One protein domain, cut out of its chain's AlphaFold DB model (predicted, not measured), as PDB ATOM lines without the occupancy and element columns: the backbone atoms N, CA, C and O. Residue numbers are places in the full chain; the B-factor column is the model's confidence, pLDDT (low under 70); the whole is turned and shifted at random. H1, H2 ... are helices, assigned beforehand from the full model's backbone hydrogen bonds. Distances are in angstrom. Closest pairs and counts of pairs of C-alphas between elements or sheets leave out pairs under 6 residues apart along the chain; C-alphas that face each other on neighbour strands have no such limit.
ATOM      1  N   ARG A 453     151.166 184.955 233.707       91.94
ATOM      2  CA  ARG A 453     149.902 185.421 234.317       91.94
ATOM      3  C   ARG A 453     149.945 185.431 235.846       91.94
ATOM      4  O   ARG A 453     149.273 186.257 236.457       91.94
ATOM      5  N   GLU A 454     150.702 184.521 236.453       92.12
ATOM      6  CA  GLU A 454     150.833 184.402 237.909       92.12
ATOM      7  C   GLU A 454     151.866 185.382 238.495       92.12
ATOM      8  O   GLU A 454     151.651 185.906 239.587       92.12
ATOM      9  N   GLN A 455     152.964 185.649 237.779       94.81
ATOM     10  CA  GLN A 455     154.089 186.444 238.288       94.81
ATOM     11  C   GLN A 455     154.038 187.928 237.912       94.81
ATOM     12  O   GLN A 455     154.517 188.763 238.678       94.81
ATOM     13  N   ILE A 456     153.466 188.287 236.758       94.94
ATOM     14  CA  ILE A 456     153.504 189.675 236.284       94.94
ATOM     15  C   ILE A 456     152.497 190.525 237.064       94.94
ATOM     16  O   ILE A 456     151.287 190.271 237.003       94.94
ATOM     17  N   PRO A 457     152.948 191.581 237.764       92.94
ATOM     18  CA  PRO A 457     152.062 192.406 238.563       92.94
ATOM     19  C   PRO A 457     151.096 193.208 237.683       92.94
ATOM     20  O   PRO A 457     151.429 193.681 236.597       92.94
ATOM     21  N   ALA A 458     149.882 193.424 238.195       90.44
ATOM     22  CA  ALA A 458     148.911 194.328 237.574       90.44
ATOM     23  C   ALA A 458     149.405 195.790 237.560       90.44
ATOM     24  O   ALA A 458     149.071 196.556 236.662       90.44
ATOM     25  N   GLU A 459     150.204 196.178 238.553       91.00
ATOM     26  CA  GLU A 459     150.843 197.492 238.644       91.00
ATOM     27  C   GLU A 459     152.284 197.406 238.124       91.00
ATOM     28  O   GLU A 459     153.240 197.609 238.861       91.00
ATOM     29  N   SER A 460     152.440 197.076 236.840       91.88
ATOM     30  CA  SER A 460     153.745 196.943 236.167       91.88
ATOM     31  C   SER A 460     154.506 198.264 235.981       91.88
ATOM     32  O   SER A 460     155.680 198.264 235.620       91.88
ATOM     33  N   LEU A 461     153.828 199.391 236.209       92.50
ATOM     34  CA  LEU A 461     154.361 200.747 236.133       92.50
ATOM     35  C   LEU A 461     153.776 201.589 237.263       92.50
ATOM     36  O   LEU A 461     152.553 201.665 237.413       92.50
ATOM     37  N   THR A 462     154.631 202.283 238.007       92.88
ATOM     38  CA  THR A 462     154.206 203.361 238.907       92.88
ATOM     39  C   THR A 462     153.936 204.647 238.120       92.88
ATOM     40  O   THR A 462     154.367 204.809 236.978       92.88
ATOM     41  N   TRP A 463     153.245 205.612 238.735       92.38
ATOM     42  CA  TRP A 463     153.035 206.920 238.106       92.38
ATOM     43  C   TRP A 463     154.344 207.647 237.780       92.38
ATOM     44  O   TRP A 463     154.444 208.251 236.714       92.38
ATOM     45  N   ALA A 464     155.330 207.595 238.681       92.12
ATOM     46  CA  ALA A 464     156.624 208.238 238.467       92.12
ATOM     47  C   ALA A 464     157.325 207.647 237.236       92.12
ATOM     48  O   ALA A 464     157.648 208.390 236.315       92.12
ATOM     49  N   GLN A 465     157.421 206.315 237.163       93.75
ATOM     50  CA  GLN A 465     158.002 205.611 236.013       93.75
ATOM     51  C   GLN A 465     157.257 205.920 234.711       93.75
ATOM     52  O   GLN A 465     157.885 206.226 233.707       93.75
ATOM     53  N   TRP A 466     155.920 205.902 234.718       94.56
ATOM     54  CA  TRP A 466     155.127 206.228 233.528       94.56
ATOM     55  C   TRP A 466     155.324 207.666 233.055       94.56
ATOM     56  O   TRP A 466     155.443 207.908 231.855       94.56
ATOM     57  N   ARG A 467     155.340 208.627 233.984       92.94
ATOM     58  CA  ARG A 467     155.568 210.034 233.657       92.94
ATOM     59  C   ARG A 467     156.938 210.210 233.019       92.94
ATOM     60  O   ARG A 467     157.029 210.847 231.976       92.94
ATOM     61  N   ASP A 468     157.966 209.643 233.636       93.25
ATOM     62  CA  ASP A 468     159.342 209.806 233.185       93.25
ATOM     63  C   ASP A 468     159.548 209.104 231.825       93.25
ATOM     64  O   ASP A 468     160.073 209.722 230.897       93.25
ATOM     65  N   LEU A 469     159.001 207.892 231.647       93.94
ATOM     66  CA  LEU A 469     158.988 207.157 230.375       93.94
ATOM     67  C   LEU A 469     158.282 207.953 229.271       93.94
ATOM     68  O   LEU A 469     158.873 208.202 228.224       93.94
ATOM     69  N   ALA A 470     157.048 208.412 229.498       91.88
ATOM     70  CA  ALA A 470     156.291 209.151 228.488       91.88
ATOM     71  C   ALA A 470     156.966 210.484 228.117       91.88
ATOM     72  O   ALA A 470     157.068 210.814 226.934       91.88
ATOM     73  N   CYS A 471     157.470 211.231 229.103       92.56
ATOM     74  CA  CYS A 471     158.167 212.492 228.859       92.56
ATOM     75  C   CYS A 471     159.480 212.299 228.090       92.56
ATOM     76  O   CYS A 471     159.794 213.139 227.247       92.56
ATOM     77  N   SER A 472     160.214 211.202 228.325       93.00
ATOM     78  CA  SER A 472     161.484 210.919 227.632       93.00
ATOM     79  C   SER A 472     161.343 210.803 226.109       93.00
ATOM     80  O   SER A 472     162.273 211.116 225.373       93.00
ATOM     81  N   VAL A 473     160.149 210.435 225.634       91.69
ATOM     82  CA  VAL A 473     159.822 210.256 224.211       91.69
ATOM     83  C   VAL A 473     158.885 211.341 223.667       91.69
ATOM     84  O   VAL A 473     158.285 211.176 222.606       91.69
ATOM     85  N   GLY A 474     158.712 212.445 224.403       86.69
ATOM     86  CA  GLY A 474     157.855 213.563 223.992       86.69
ATOM     87  C   GLY A 474     156.350 213.266 224.024       86.69
ATOM     88  O   GLY A 474     155.562 214.030 223.469       86.69
ATOM     89  N   ALA A 475     155.921 212.182 224.676       87.50
ATOM     90  CA  ALA A 475     154.512 211.843 224.836       87.50
ATOM     91  C   ALA A 475     153.919 212.478 226.105       87.50
ATOM     92  O   ALA A 475     154.540 212.530 227.165       87.50
ATOM     93  N   HIS A 476     152.663 212.925 226.035       85.94
ATOM     94  CA  HIS A 476     151.984 213.502 227.196       85.94
ATOM     95  C   HIS A 476     151.484 212.393 228.154       85.94
ATOM     96  O   HIS A 476     150.556 211.663 227.787       85.94
ATOM     97  N   PRO A 477     151.967 212.283 229.410       83.75
ATOM     98  CA  PRO A 477     151.605 211.185 230.326       83.75
ATOM     99  C   PRO A 477     150.123 211.170 230.743       83.75
ATOM    100  O   PRO A 477     149.615 210.178 231.266       83.75
ATOM    101  N   GLY A 478     149.401 212.262 230.487       84.44
ATOM    102  CA  GLY A 478     148.030 212.483 230.953       84.44
ATOM    103  C   GLY A 478     148.033 213.075 232.360       84.44
ATOM    104  O   GLY A 478     149.085 213.442 232.877       84.44
ATOM    105  N   LYS A 479     146.866 213.194 232.998       77.62
ATOM    106  CA  LYS A 479     146.800 213.503 234.438       77.62
ATOM    107  C   LYS A 479     146.831 212.209 235.254       77.62
ATOM    108  O   LYS A 479     146.327 211.185 234.795       77.62
ATOM    109  N   HIS A 480     147.318 212.291 236.494       67.38
ATOM    110  CA  HIS A 480     147.448 211.169 237.439       67.38
ATOM    111  C   HIS A 480     146.186 210.285 237.545       67.38
ATOM    112  O   HIS A 480     146.271 209.067 237.651       67.38
ATOM    113  N   HIS A 481     144.997 210.887 237.438       61.97
ATOM    114  CA  HIS A 481     143.706 210.197 237.556       61.97
ATOM    115  C   HIS A 481     142.969 209.979 236.218       61.97
ATOM    116  O   HIS A 481     141.857 209.460 236.217       61.97
ATOM    117  N   GLN A 482     143.557 210.356 235.076       64.19
ATOM    118  CA  GLN A 482     142.912 210.320 233.749       64.19
ATOM    119  C   GLN A 482     143.164 209.024 232.950       64.19
ATOM    120  O   GLN A 482     142.960 208.982 231.743       64.19
ATOM    121  N   GLY A 483     143.596 207.942 233.603       76.38
ATOM    122  CA  GLY A 483     143.518 206.591 233.036       76.38
ATOM    123  C   GLY A 483     144.626 206.162 232.060       76.38
ATOM    124  O   GLY A 483     144.789 204.957 231.893       76.38
ATOM    125  N   ARG A 484     145.445 207.064 231.485       87.62
ATOM    126  CA  ARG A 484     146.542 206.674 230.558       87.62
ATOM    127  C   ARG A 484     147.561 205.716 231.185       87.62
ATOM    128  O   ARG A 484     147.874 204.713 230.558       87.62
ATOM    129  N   LEU A 485     147.988 205.952 232.432       92.19
ATOM    130  CA  LEU A 485     148.831 205.002 233.183       92.19
ATOM    131  C   LEU A 485     148.184 203.610 233.233       92.19
ATOM    132  O   LEU A 485     148.830 202.603 232.973       92.19
ATOM    133  N   ARG A 486     146.882 203.552 233.529       92.12
ATOM    134  CA  ARG A 486     146.149 202.287 233.612       92.12
ATOM    135  C   ARG A 486     146.069 201.590 232.255       92.12
ATOM    136  O   ARG A 486     146.119 200.369 232.202       92.12
ATOM    137  N   HIS A 487     145.942 202.340 231.163       92.62
ATOM    138  CA  HIS A 487     145.989 201.784 229.812       92.62
ATOM    139  C   HIS A 487     147.396 201.296 229.431       92.62
ATOM    140  O   HIS A 487     147.497 200.236 228.824       92.62
ATOM    141  N   ALA A 488     148.462 201.973 229.868       93.56
ATOM    142  CA  ALA A 488     149.835 201.484 229.726       93.56
ATOM    143  C   ALA A 488     150.058 200.177 230.513       93.56
ATOM    144  O   ALA A 488     150.532 199.198 229.948       93.56
ATOM    145  N   GLN A 489     149.612 200.110 231.773       95.00
ATOM    146  CA  GLN A 489     149.640 198.883 232.584       95.00
ATOM    147  C   GLN A 489     148.849 197.742 231.924       95.00
ATOM    148  O   GLN A 489     149.320 196.612 231.862       95.00
ATOM    149  N   ARG A 490     147.652 198.035 231.391       94.62
ATOM    150  CA  ARG A 490     146.834 197.077 230.627       94.62
ATOM    151  C   ARG A 490     147.569 196.559 229.396       94.62
ATOM    152  O   ARG A 490     147.579 195.351 229.188       94.62
ATOM    153  N   HIS A 491     148.183 197.452 228.628       93.31
ATOM    154  CA  HIS A 491     148.938 197.102 227.431       93.31
ATOM    155  C   HIS A 491     150.119 196.189 227.764       93.31
ATOM    156  O   HIS A 491     150.192 195.093 227.219       93.31
ATOM    157  N   LEU A 492     150.959 196.574 228.732       94.38
ATOM    158  CA  LEU A 492     152.079 195.753 229.203       94.38
ATOM    159  C   LEU A 492     151.618 194.381 229.696       94.38
ATOM    160  O   LEU A 492     152.213 193.361 229.360       94.38
ATOM    161  N   HIS A 493     150.535 194.340 230.474       94.50
ATOM    162  CA  HIS A 493     150.032 193.082 231.004       94.50
ATOM    163  C   HIS A 493     149.505 192.166 229.888       94.50
ATOM    164  O   HIS A 493     149.795 190.975 229.903       94.50
ATOM    165  N   GLN A 494     148.781 192.693 228.891       92.62
ATOM    166  CA  GLN A 494     148.350 191.892 227.738       92.62
ATOM    167  C   GLN A 494     149.516 191.436 226.861       92.62
ATOM    168  O   GLN A 494     149.512 190.281 226.444       92.62
ATOM    169  N   LEU A 495     150.491 192.313 226.607       92.50
ATOM    170  CA  LEU A 495     151.685 192.014 225.814       92.50
ATOM    171  C   LEU A 495     152.463 190.850 226.427       92.50
ATOM    172  O   LEU A 495     152.781 189.883 225.742       92.50
ATOM    173  N   LEU A 496     152.710 190.920 227.735       93.75
ATOM    174  CA  LEU A 496     153.559 189.952 228.403       93.75
ATOM    175  C   LEU A 496     152.838 188.637 228.711       93.75
ATOM    176  O   LEU A 496     153.417 187.579 228.493       93.75
ATOM    177  N   SER A 497     151.601 188.668 229.218       92.31
ATOM    178  CA  SER A 497     150.912 187.461 229.714       92.31
ATOM    179  C   SER A 497     149.832 186.914 228.770       92.31
ATOM    180  O   SER A 497     149.262 185.844 229.019       92.31
ATOM    181  N   GLY A 498     149.516 187.639 227.692       92.31
ATOM    182  CA  GLY A 498     148.430 187.295 226.773       92.31
ATOM    183  C   GLY A 498     147.038 187.363 227.411       92.31
ATOM    184  O   GLY A 498     146.123 186.706 226.915       92.31
ATOM    185  N   ALA A 499     146.875 188.080 228.531       92.06
ATOM    186  CA  ALA A 499     145.649 188.082 229.329       92.06
ATOM    187  C   ALA A 499     144.419 188.680 228.615       92.06
ATOM    188  O   ALA A 499     144.495 189.687 227.900       92.06
ATOM    189  N   ASP A 500     143.242 188.115 228.903       92.06
ATOM    190  CA  ASP A 500     141.956 188.682 228.492       92.06
ATOM    191  C   ASP A 500     141.419 189.646 229.560       92.06
ATOM    192  O   ASP A 500     140.781 189.259 230.540       92.06
ATOM    193  N   LEU A 501     141.620 190.945 229.335       92.25
ATOM    194  CA  LEU A 501     141.143 192.004 230.226       92.25
ATOM    195  C   LEU A 501     139.620 192.218 230.192       92.25
ATOM    196  O   LEU A 501     139.099 193.059 230.931       92.25
ATOM    197  N   ALA A 502     138.882 191.491 229.351       89.38
ATOM    198  CA  ALA A 502     137.428 191.466 229.435       89.38
ATOM    199  C   ALA A 502     136.919 190.571 230.581       89.38
ATOM    200  O   ALA A 502     135.731 190.649 230.916       89.38
ATOM    201  N   ASP A 503     137.773 189.746 231.203       85.25
ATOM    202  CA  ASP A 503     137.433 189.035 232.437       85.25
ATOM    203  C   ASP A 503     137.341 190.015 233.615       85.25
ATOM    204  O   ASP A 503     138.331 190.602 234.044       85.25
ATOM    205  N   ARG A 504     136.138 190.155 234.184       85.25
ATOM    206  CA  ARG A 504     135.856 191.053 235.316       85.25
ATOM    207  C   ARG A 504     136.584 190.676 236.606       85.25
ATOM    208  O   ARG A 504     136.647 191.506 237.508       85.25
ATOM    209  N   ARG A 505     137.104 189.451 236.715       83.69
ATOM    210  CA  ARG A 505     137.899 189.003 237.870       83.69
ATOM    211  C   ARG A 505     139.310 189.591 237.858       83.69
ATOM    212  O   ARG A 505     139.956 189.649 238.901       83.69
ATOM    213  N   HIS A 506     139.784 190.043 236.698       87.50
ATOM    214  CA  HIS A 506     141.116 190.604 236.552       87.50
ATOM    215  C   HIS A 506     141.218 192.004 237.184       87.50
ATOM    216  O   HIS A 506     140.347 192.855 236.993       87.50
ATOM    217  N   ARG A 507     142.319 192.317 237.882       90.31
ATOM    218  CA  ARG A 507     142.513 193.643 238.519       90.31
ATOM    219  C   ARG A 507     142.493 194.798 237.507       90.31
ATOM    220  O   ARG A 507     141.979 195.887 237.775       90.31
ATOM    221  N   LEU A 508     143.018 194.546 236.310       92.94
ATOM    222  CA  LEU A 508     143.039 195.498 235.194       92.94
ATOM    223  C   LEU A 508     141.806 195.422 234.279       92.94
ATOM    224  O   LEU A 508     141.808 196.065 233.226       92.94
ATOM    225  N   ALA A 509     140.756 194.689 234.666       92.94
ATOM    226  CA  ALA A 509     139.578 194.472 233.831       92.94
ATOM    227  C   ALA A 509     138.954 195.769 233.299       92.94
ATOM    228  O   ALA A 509     138.981 196.825 233.957       92.94
ATOM    229  N   PHE A 510     138.356 195.687 232.111       91.94
ATOM    230  CA  PHE A 510     137.536 196.766 231.567       91.94
ATOM    231  C   PHE A 510     136.280 196.964 232.418       91.94
ATOM    232  O   PHE A 510     135.555 196.016 232.724       91.94
ATOM    233  N   ARG A 511     136.010 198.216 232.798       90.12
ATOM    234  CA  ARG A 511     134.860 198.572 233.646       90.12
ATOM    235  C   ARG A 511     133.573 198.744 232.845       90.12
ATOM    236  O   ARG A 511     132.488 198.521 233.371       90.12
ATOM    237  N   SER A 512     133.685 199.141 231.581       90.00
ATOM    238  CA  SER A 512     132.559 199.370 230.678       90.00
ATOM    239  C   SER A 512     132.997 199.230 229.214       90.00
ATOM    240  O   SER A 512     134.199 199.257 228.928       90.00
ATOM    241  N   PRO A 513     132.052 199.116 228.261       87.25
ATOM    242  CA  PRO A 513     132.367 199.184 226.835       87.25
ATOM    243  C   PRO A 513     133.111 200.469 226.444       87.25
ATOM    244  O   PRO A 513     134.019 200.411 225.622       87.25
ATOM    245  N   THR A 514     132.786 201.602 227.074       89.19
ATOM    246  CA  THR A 514     133.472 202.886 226.861       89.19
ATOM    247  C   THR A 514     134.927 202.844 227.335       89.19
ATOM    248  O   THR A 514     135.805 203.247 226.587       89.19
ATOM    249  N   ASP A 515     135.205 202.282 228.519       90.12
ATOM    250  CA  ASP A 515     136.574 202.106 229.052       90.12
ATOM    251  C   ASP A 515     137.418 201.148 228.189       90.12
ATOM    252  O   ASP A 515     138.628 201.314 228.037       90.12
ATOM    253  N   ARG A 516     136.777 200.145 227.576       89.56
ATOM    254  CA  ARG A 516     137.422 199.316 226.551       89.56
ATOM    255  C   ARG A 516     137.704 200.122 225.281       89.56
ATOM    256  O   ARG A 516     138.775 199.970 224.709       89.56
ATOM    257  N   GLY A 517     136.765 200.961 224.844       87.12
ATOM    258  CA  GLY A 517     136.936 201.844 223.688       87.12
ATOM    259  C   GLY A 517     138.135 202.779 223.844       87.12
ATOM    260  O   GLY A 517     138.992 202.799 222.967       87.12
ATOM    261  N   THR A 518     138.262 203.451 224.992       89.31
ATOM    262  CA  THR A 518     139.399 204.347 225.278       89.31
ATOM    263  C   THR A 518     140.727 203.600 225.385       89.31
ATOM    264  O   THR A 518     141.769 204.142 225.033       89.31
ATOM    265  N   TYR A 519     140.717 202.342 225.843       90.31
ATOM    266  CA  TYR A 519     141.910 201.496 225.804       90.31
ATOM    267  C   TYR A 519     142.333 201.157 224.373       90.31
ATOM    268  O   TYR A 519     143.510 201.272 224.053       90.31
ATOM    269  N   VAL A 520     141.382 200.760 223.521       86.56
ATOM    270  CA  VAL A 520     141.663 200.467 222.108       86.56
ATOM    271  C   VAL A 520     142.187 201.717 221.406       86.56
ATOM    272  O   VAL A 520     143.186 201.634 220.709       86.56
ATOM    273  N   GLU A 521     141.575 202.876 221.643       84.88
ATOM    274  CA  GLU A 521     142.054 204.155 221.114       84.88
ATOM    275  C   GLU A 521     143.473 204.475 221.601       84.88
ATOM    276  O   GLU A 521     144.320 204.881 220.809       84.88
ATOM    277  N   PHE A 522     143.770 204.239 222.884       88.06
ATOM    278  CA  PHE A 522     145.114 204.408 223.435       88.06
ATOM    279  C   PHE A 522     146.148 203.521 222.730       88.06
ATOM    280  O   PHE A 522     147.240 204.006 222.451       88.06
ATOM    281  N   THR A 523     145.837 202.252 222.436       87.12
ATOM    282  CA  THR A 523     146.789 201.350 221.766       87.12
ATOM    283  C   THR A 523     146.934 201.653 220.276       87.12
ATOM    284  O   THR A 523     148.034 201.520 219.739       87.12
ATOM    285  N   THR A 524     145.867 202.110 219.609       81.25
ATOM    286  CA  THR A 524     145.900 202.443 218.175       81.25
ATOM    287  C   THR A 524     146.521 203.804 217.880       81.25
ATOM    288  O   THR A 524     147.170 203.954 216.854       81.25
ATOM    289  N   SER A 525     146.347 204.786 218.769       79.69
ATOM    290  CA  SER A 525     146.927 206.138 218.643       79.69
ATOM    291  C   SER A 525     148.308 206.275 219.298       79.69
ATOM    292  O   SER A 525     148.871 207.370 219.360       79.69
ATOM    293  N   MET A 526     148.858 205.182 219.837       84.69
ATOM    294  CA  MET A 526     150.177 205.186 220.459       84.69
ATOM    295  C   MET A 526     151.254 205.484 219.412       84.69
ATOM    296  O   MET A 526     151.408 204.741 218.446       84.69
ATOM    297  N   ALA A 527     152.011 206.563 219.621       82.19
ATOM    298  CA  ALA A 527     153.139 206.905 218.764       82.19
ATOM    299  C   ALA A 527     154.264 205.863 218.893       82.19
ATOM    300  O   ALA A 527     154.543 205.392 220.000       82.19
ATOM    301  N   ALA A 528     154.954 205.567 217.787       82.44
ATOM    302  CA  ALA A 528     156.017 204.558 217.739       82.44
ATOM    303  C   ALA A 528     157.113 204.734 218.821       82.44
ATOM    304  O   ALA A 528     157.473 203.737 219.450       82.44
ATOM    305  N   PRO A 529     157.598 205.957 219.148       87.62
ATOM    306  CA  PRO A 529     158.568 206.138 220.234       87.62
ATOM    307  C   PRO A 529     158.047 205.691 221.607       87.62
ATOM    308  O   PRO A 529     158.771 205.062 222.372       87.62
ATOM    309  N   LEU A 530     156.774 205.972 221.911       89.56
ATOM    310  CA  LEU A 530     156.147 205.560 223.168       89.56
ATOM    311  C   LEU A 530     155.956 204.048 223.242       89.56
ATOM    312  O   LEU A 530     156.121 203.462 224.310       89.56
ATOM    313  N   ARG A 531     155.629 203.417 222.116       87.94
ATOM    314  CA  ARG A 531     155.483 201.966 222.035       87.94
ATOM    315  C   ARG A 531     156.817 201.252 222.248       87.94
ATOM    316  O   ARG A 531     156.882 200.352 223.080       87.94
ATOM    317  N   ARG A 532     157.891 201.724 221.601       88.62
ATOM    318  CA  ARG A 532     159.256 201.213 221.808       88.62
ATOM    319  C   ARG A 532     159.695 201.330 223.266       88.62
ATOM    320  O   ARG A 532     160.139 200.346 223.838       88.62
ATOM    321  N   ALA A 533     159.473 202.486 223.895       92.94
ATOM    322  CA  ALA A 533     159.801 202.674 225.309       92.94
ATOM    323  C   ALA A 533     159.006 201.729 226.235       92.94
ATOM    324  O   ALA A 533     159.528 201.254 227.242       92.94
ATOM    325  N   LEU A 534     157.745 201.421 225.905       93.62
ATOM    326  CA  LEU A 534     156.969 200.414 226.635       93.62
ATOM    327  C   LEU A 534     157.491 198.988 226.404       93.62
ATOM    328  O   LEU A 534     157.456 198.201 227.345       93.62
ATOM    329  N   HIS A 535     157.986 198.653 225.208       93.00
ATOM    330  CA  HIS A 535     158.626 197.359 224.935       93.00
ATOM    331  C   HIS A 535     159.939 197.205 225.714       93.00
ATOM    332  O   HIS A 535     160.107 196.210 226.409       93.00
ATOM    333  N   GLU A 536     160.809 198.218 225.705       93.88
ATOM    334  CA  GLU A 536     162.058 198.235 226.489       93.88
ATOM    335  C   GLU A 536     161.782 198.096 228.000       93.88
ATOM    336  O   GLU A 536     162.464 197.358 228.719       93.88
ATOM    337  N   HIS A 537     160.728 198.758 228.497       95.69
ATOM    338  CA  HIS A 537     160.268 198.581 229.880       95.69
ATOM    339  C   HIS A 537     159.744 197.163 230.138       95.69
ATOM    340  O   HIS A 537     159.974 196.604 231.208       95.69
ATOM    341  N   ALA A 538     159.032 196.571 229.179       95.38
ATOM    342  CA  ALA A 538     158.510 195.214 229.287       95.38
ATOM    343  C   ALA A 538     159.636 194.166 229.336       95.38
ATOM    344  O   ALA A 538     159.569 193.249 230.152       95.38
ATOM    345  N   GLU A 539     160.683 194.332 228.525       95.75
ATOM    346  CA  GLU A 539     161.898 193.506 228.563       95.75
ATOM    347  C   GLU A 539     162.620 193.638 229.907       95.75
ATOM    348  O   GLU A 539     162.930 192.633 230.545       95.75
ATOM    349  N   SER A 540     162.800 194.872 230.390       95.56
ATOM    350  CA  SER A 540     163.401 195.131 231.706       95.56
ATOM    351  C   SER A 540     162.600 194.469 232.832       95.56
ATOM    352  O   SER A 540     163.173 193.853 233.725       95.56
ATOM    353  N   LEU A 541     161.264 194.512 232.755       96.06
ATOM    354  CA  LEU A 541     160.387 193.857 233.724       96.06
ATOM    355  C   LEU A 541     160.537 192.327 233.715       96.06
ATOM    356  O   LEU A 541     160.459 191.712 234.776       96.06
ATOM    357  N   LEU A 542     160.740 191.701 232.551       96.56
ATOM    358  CA  LEU A 542     161.011 190.260 232.480       96.56
ATOM    359  C   LEU A 542     162.344 189.914 233.157       96.56
ATOM    360  O   LEU A 542     162.387 188.972 233.950       96.56
ATOM    361  N   VAL A 543     163.390 190.713 232.922       96.38
ATOM    362  CA  VAL A 543     164.704 190.557 233.571       96.38
ATOM    363  C   VAL A 543     164.594 190.711 235.090       96.38
ATOM    364  O   VAL A 543     165.086 189.855 235.825       96.38
ATOM    365  N   ASP A 544     163.893 191.743 235.567       96.00
ATOM    366  CA  ASP A 544     163.686 192.002 236.998       96.00
ATOM    367  C   ASP A 544     162.924 190.865 237.700       96.00
ATOM    368  O   ASP A 544     163.160 190.573 238.874       96.00
ATOM    369  N   LEU A 545     162.016 190.197 236.981       96.00
ATOM    370  CA  LEU A 545     161.275 189.030 237.465       96.00
ATOM    371  C   LEU A 545     162.055 187.710 237.313       96.00
ATOM    372  O   LEU A 545     161.560 186.664 237.736       96.00
ATOM    373  N   GLY A 546     163.258 187.734 236.729       96.25
ATOM    374  CA  GLY A 546     164.068 186.540 236.475       96.25
ATOM    375  C   GLY A 546     163.475 185.611 235.410       96.25
ATOM    376  O   GLY A 546     163.658 184.394 235.480       96.25
TER     377      GLY A 546
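AT A GLANCE: This is residues 453 to 546 of the 613 residues of an uncharacterized protein of Rhodococcus sp. (strain AD45) (UniProt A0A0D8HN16). Four crossed helices make a small body: the longest, H4, crosses H2, while H1 packs on residues 530 to 534 of H4 and H3 packs on H2 with residues 519 to 523. A wide loop, residues 498 to 512, joins H2 to H3. The 94 printed residues include named helices H1, H2, H3, H4 in chain order and no named strand: all helix, compact, radius of gyration of the C-alphas 12.7 A, spans 33 by 33 by 21 A.

IN THESE COORDINATES: H4, residues 528 to 544, measures 24.2 A and ends at C-alpha 544 (163.686, 192.002, 236.998). H2 is residues 484 to 497, 19.7 A; H3, 513 to 524, 16.4 A; H1, 463 to 472, 14.0 A, from C-alpha 463 (153.035, 206.920, 238.106).

HOW THE PARTS SIT: H4 touches H2 with residues 534 to 538 alone, at a steep tilt of 57 degrees, the same way; the closest C-alphas, Leu 492 and Ala 538, are 6.5 A apart. H4 touches H1 at 46 degrees, steep, opposite ways (closest C-alphas Ala 470 and Leu 530, 6.4 A). H3 touches H2 about perpendicular, 77 degrees; the closest C-alphas are His 487 and Tyr 519, 5.7 A. H1 and H3 are apart. In H1 to H4 every O i to N i+4 pair is within hydrogen-bond range.

THE WHOLE: The C-alphas of Thr 514 and Gly 546 are farthest apart, 36.0 A. The printed part has no cut; links H1 to H2 and H2 to H3 are long. Residues 480 to 482 have pLDDT under 70.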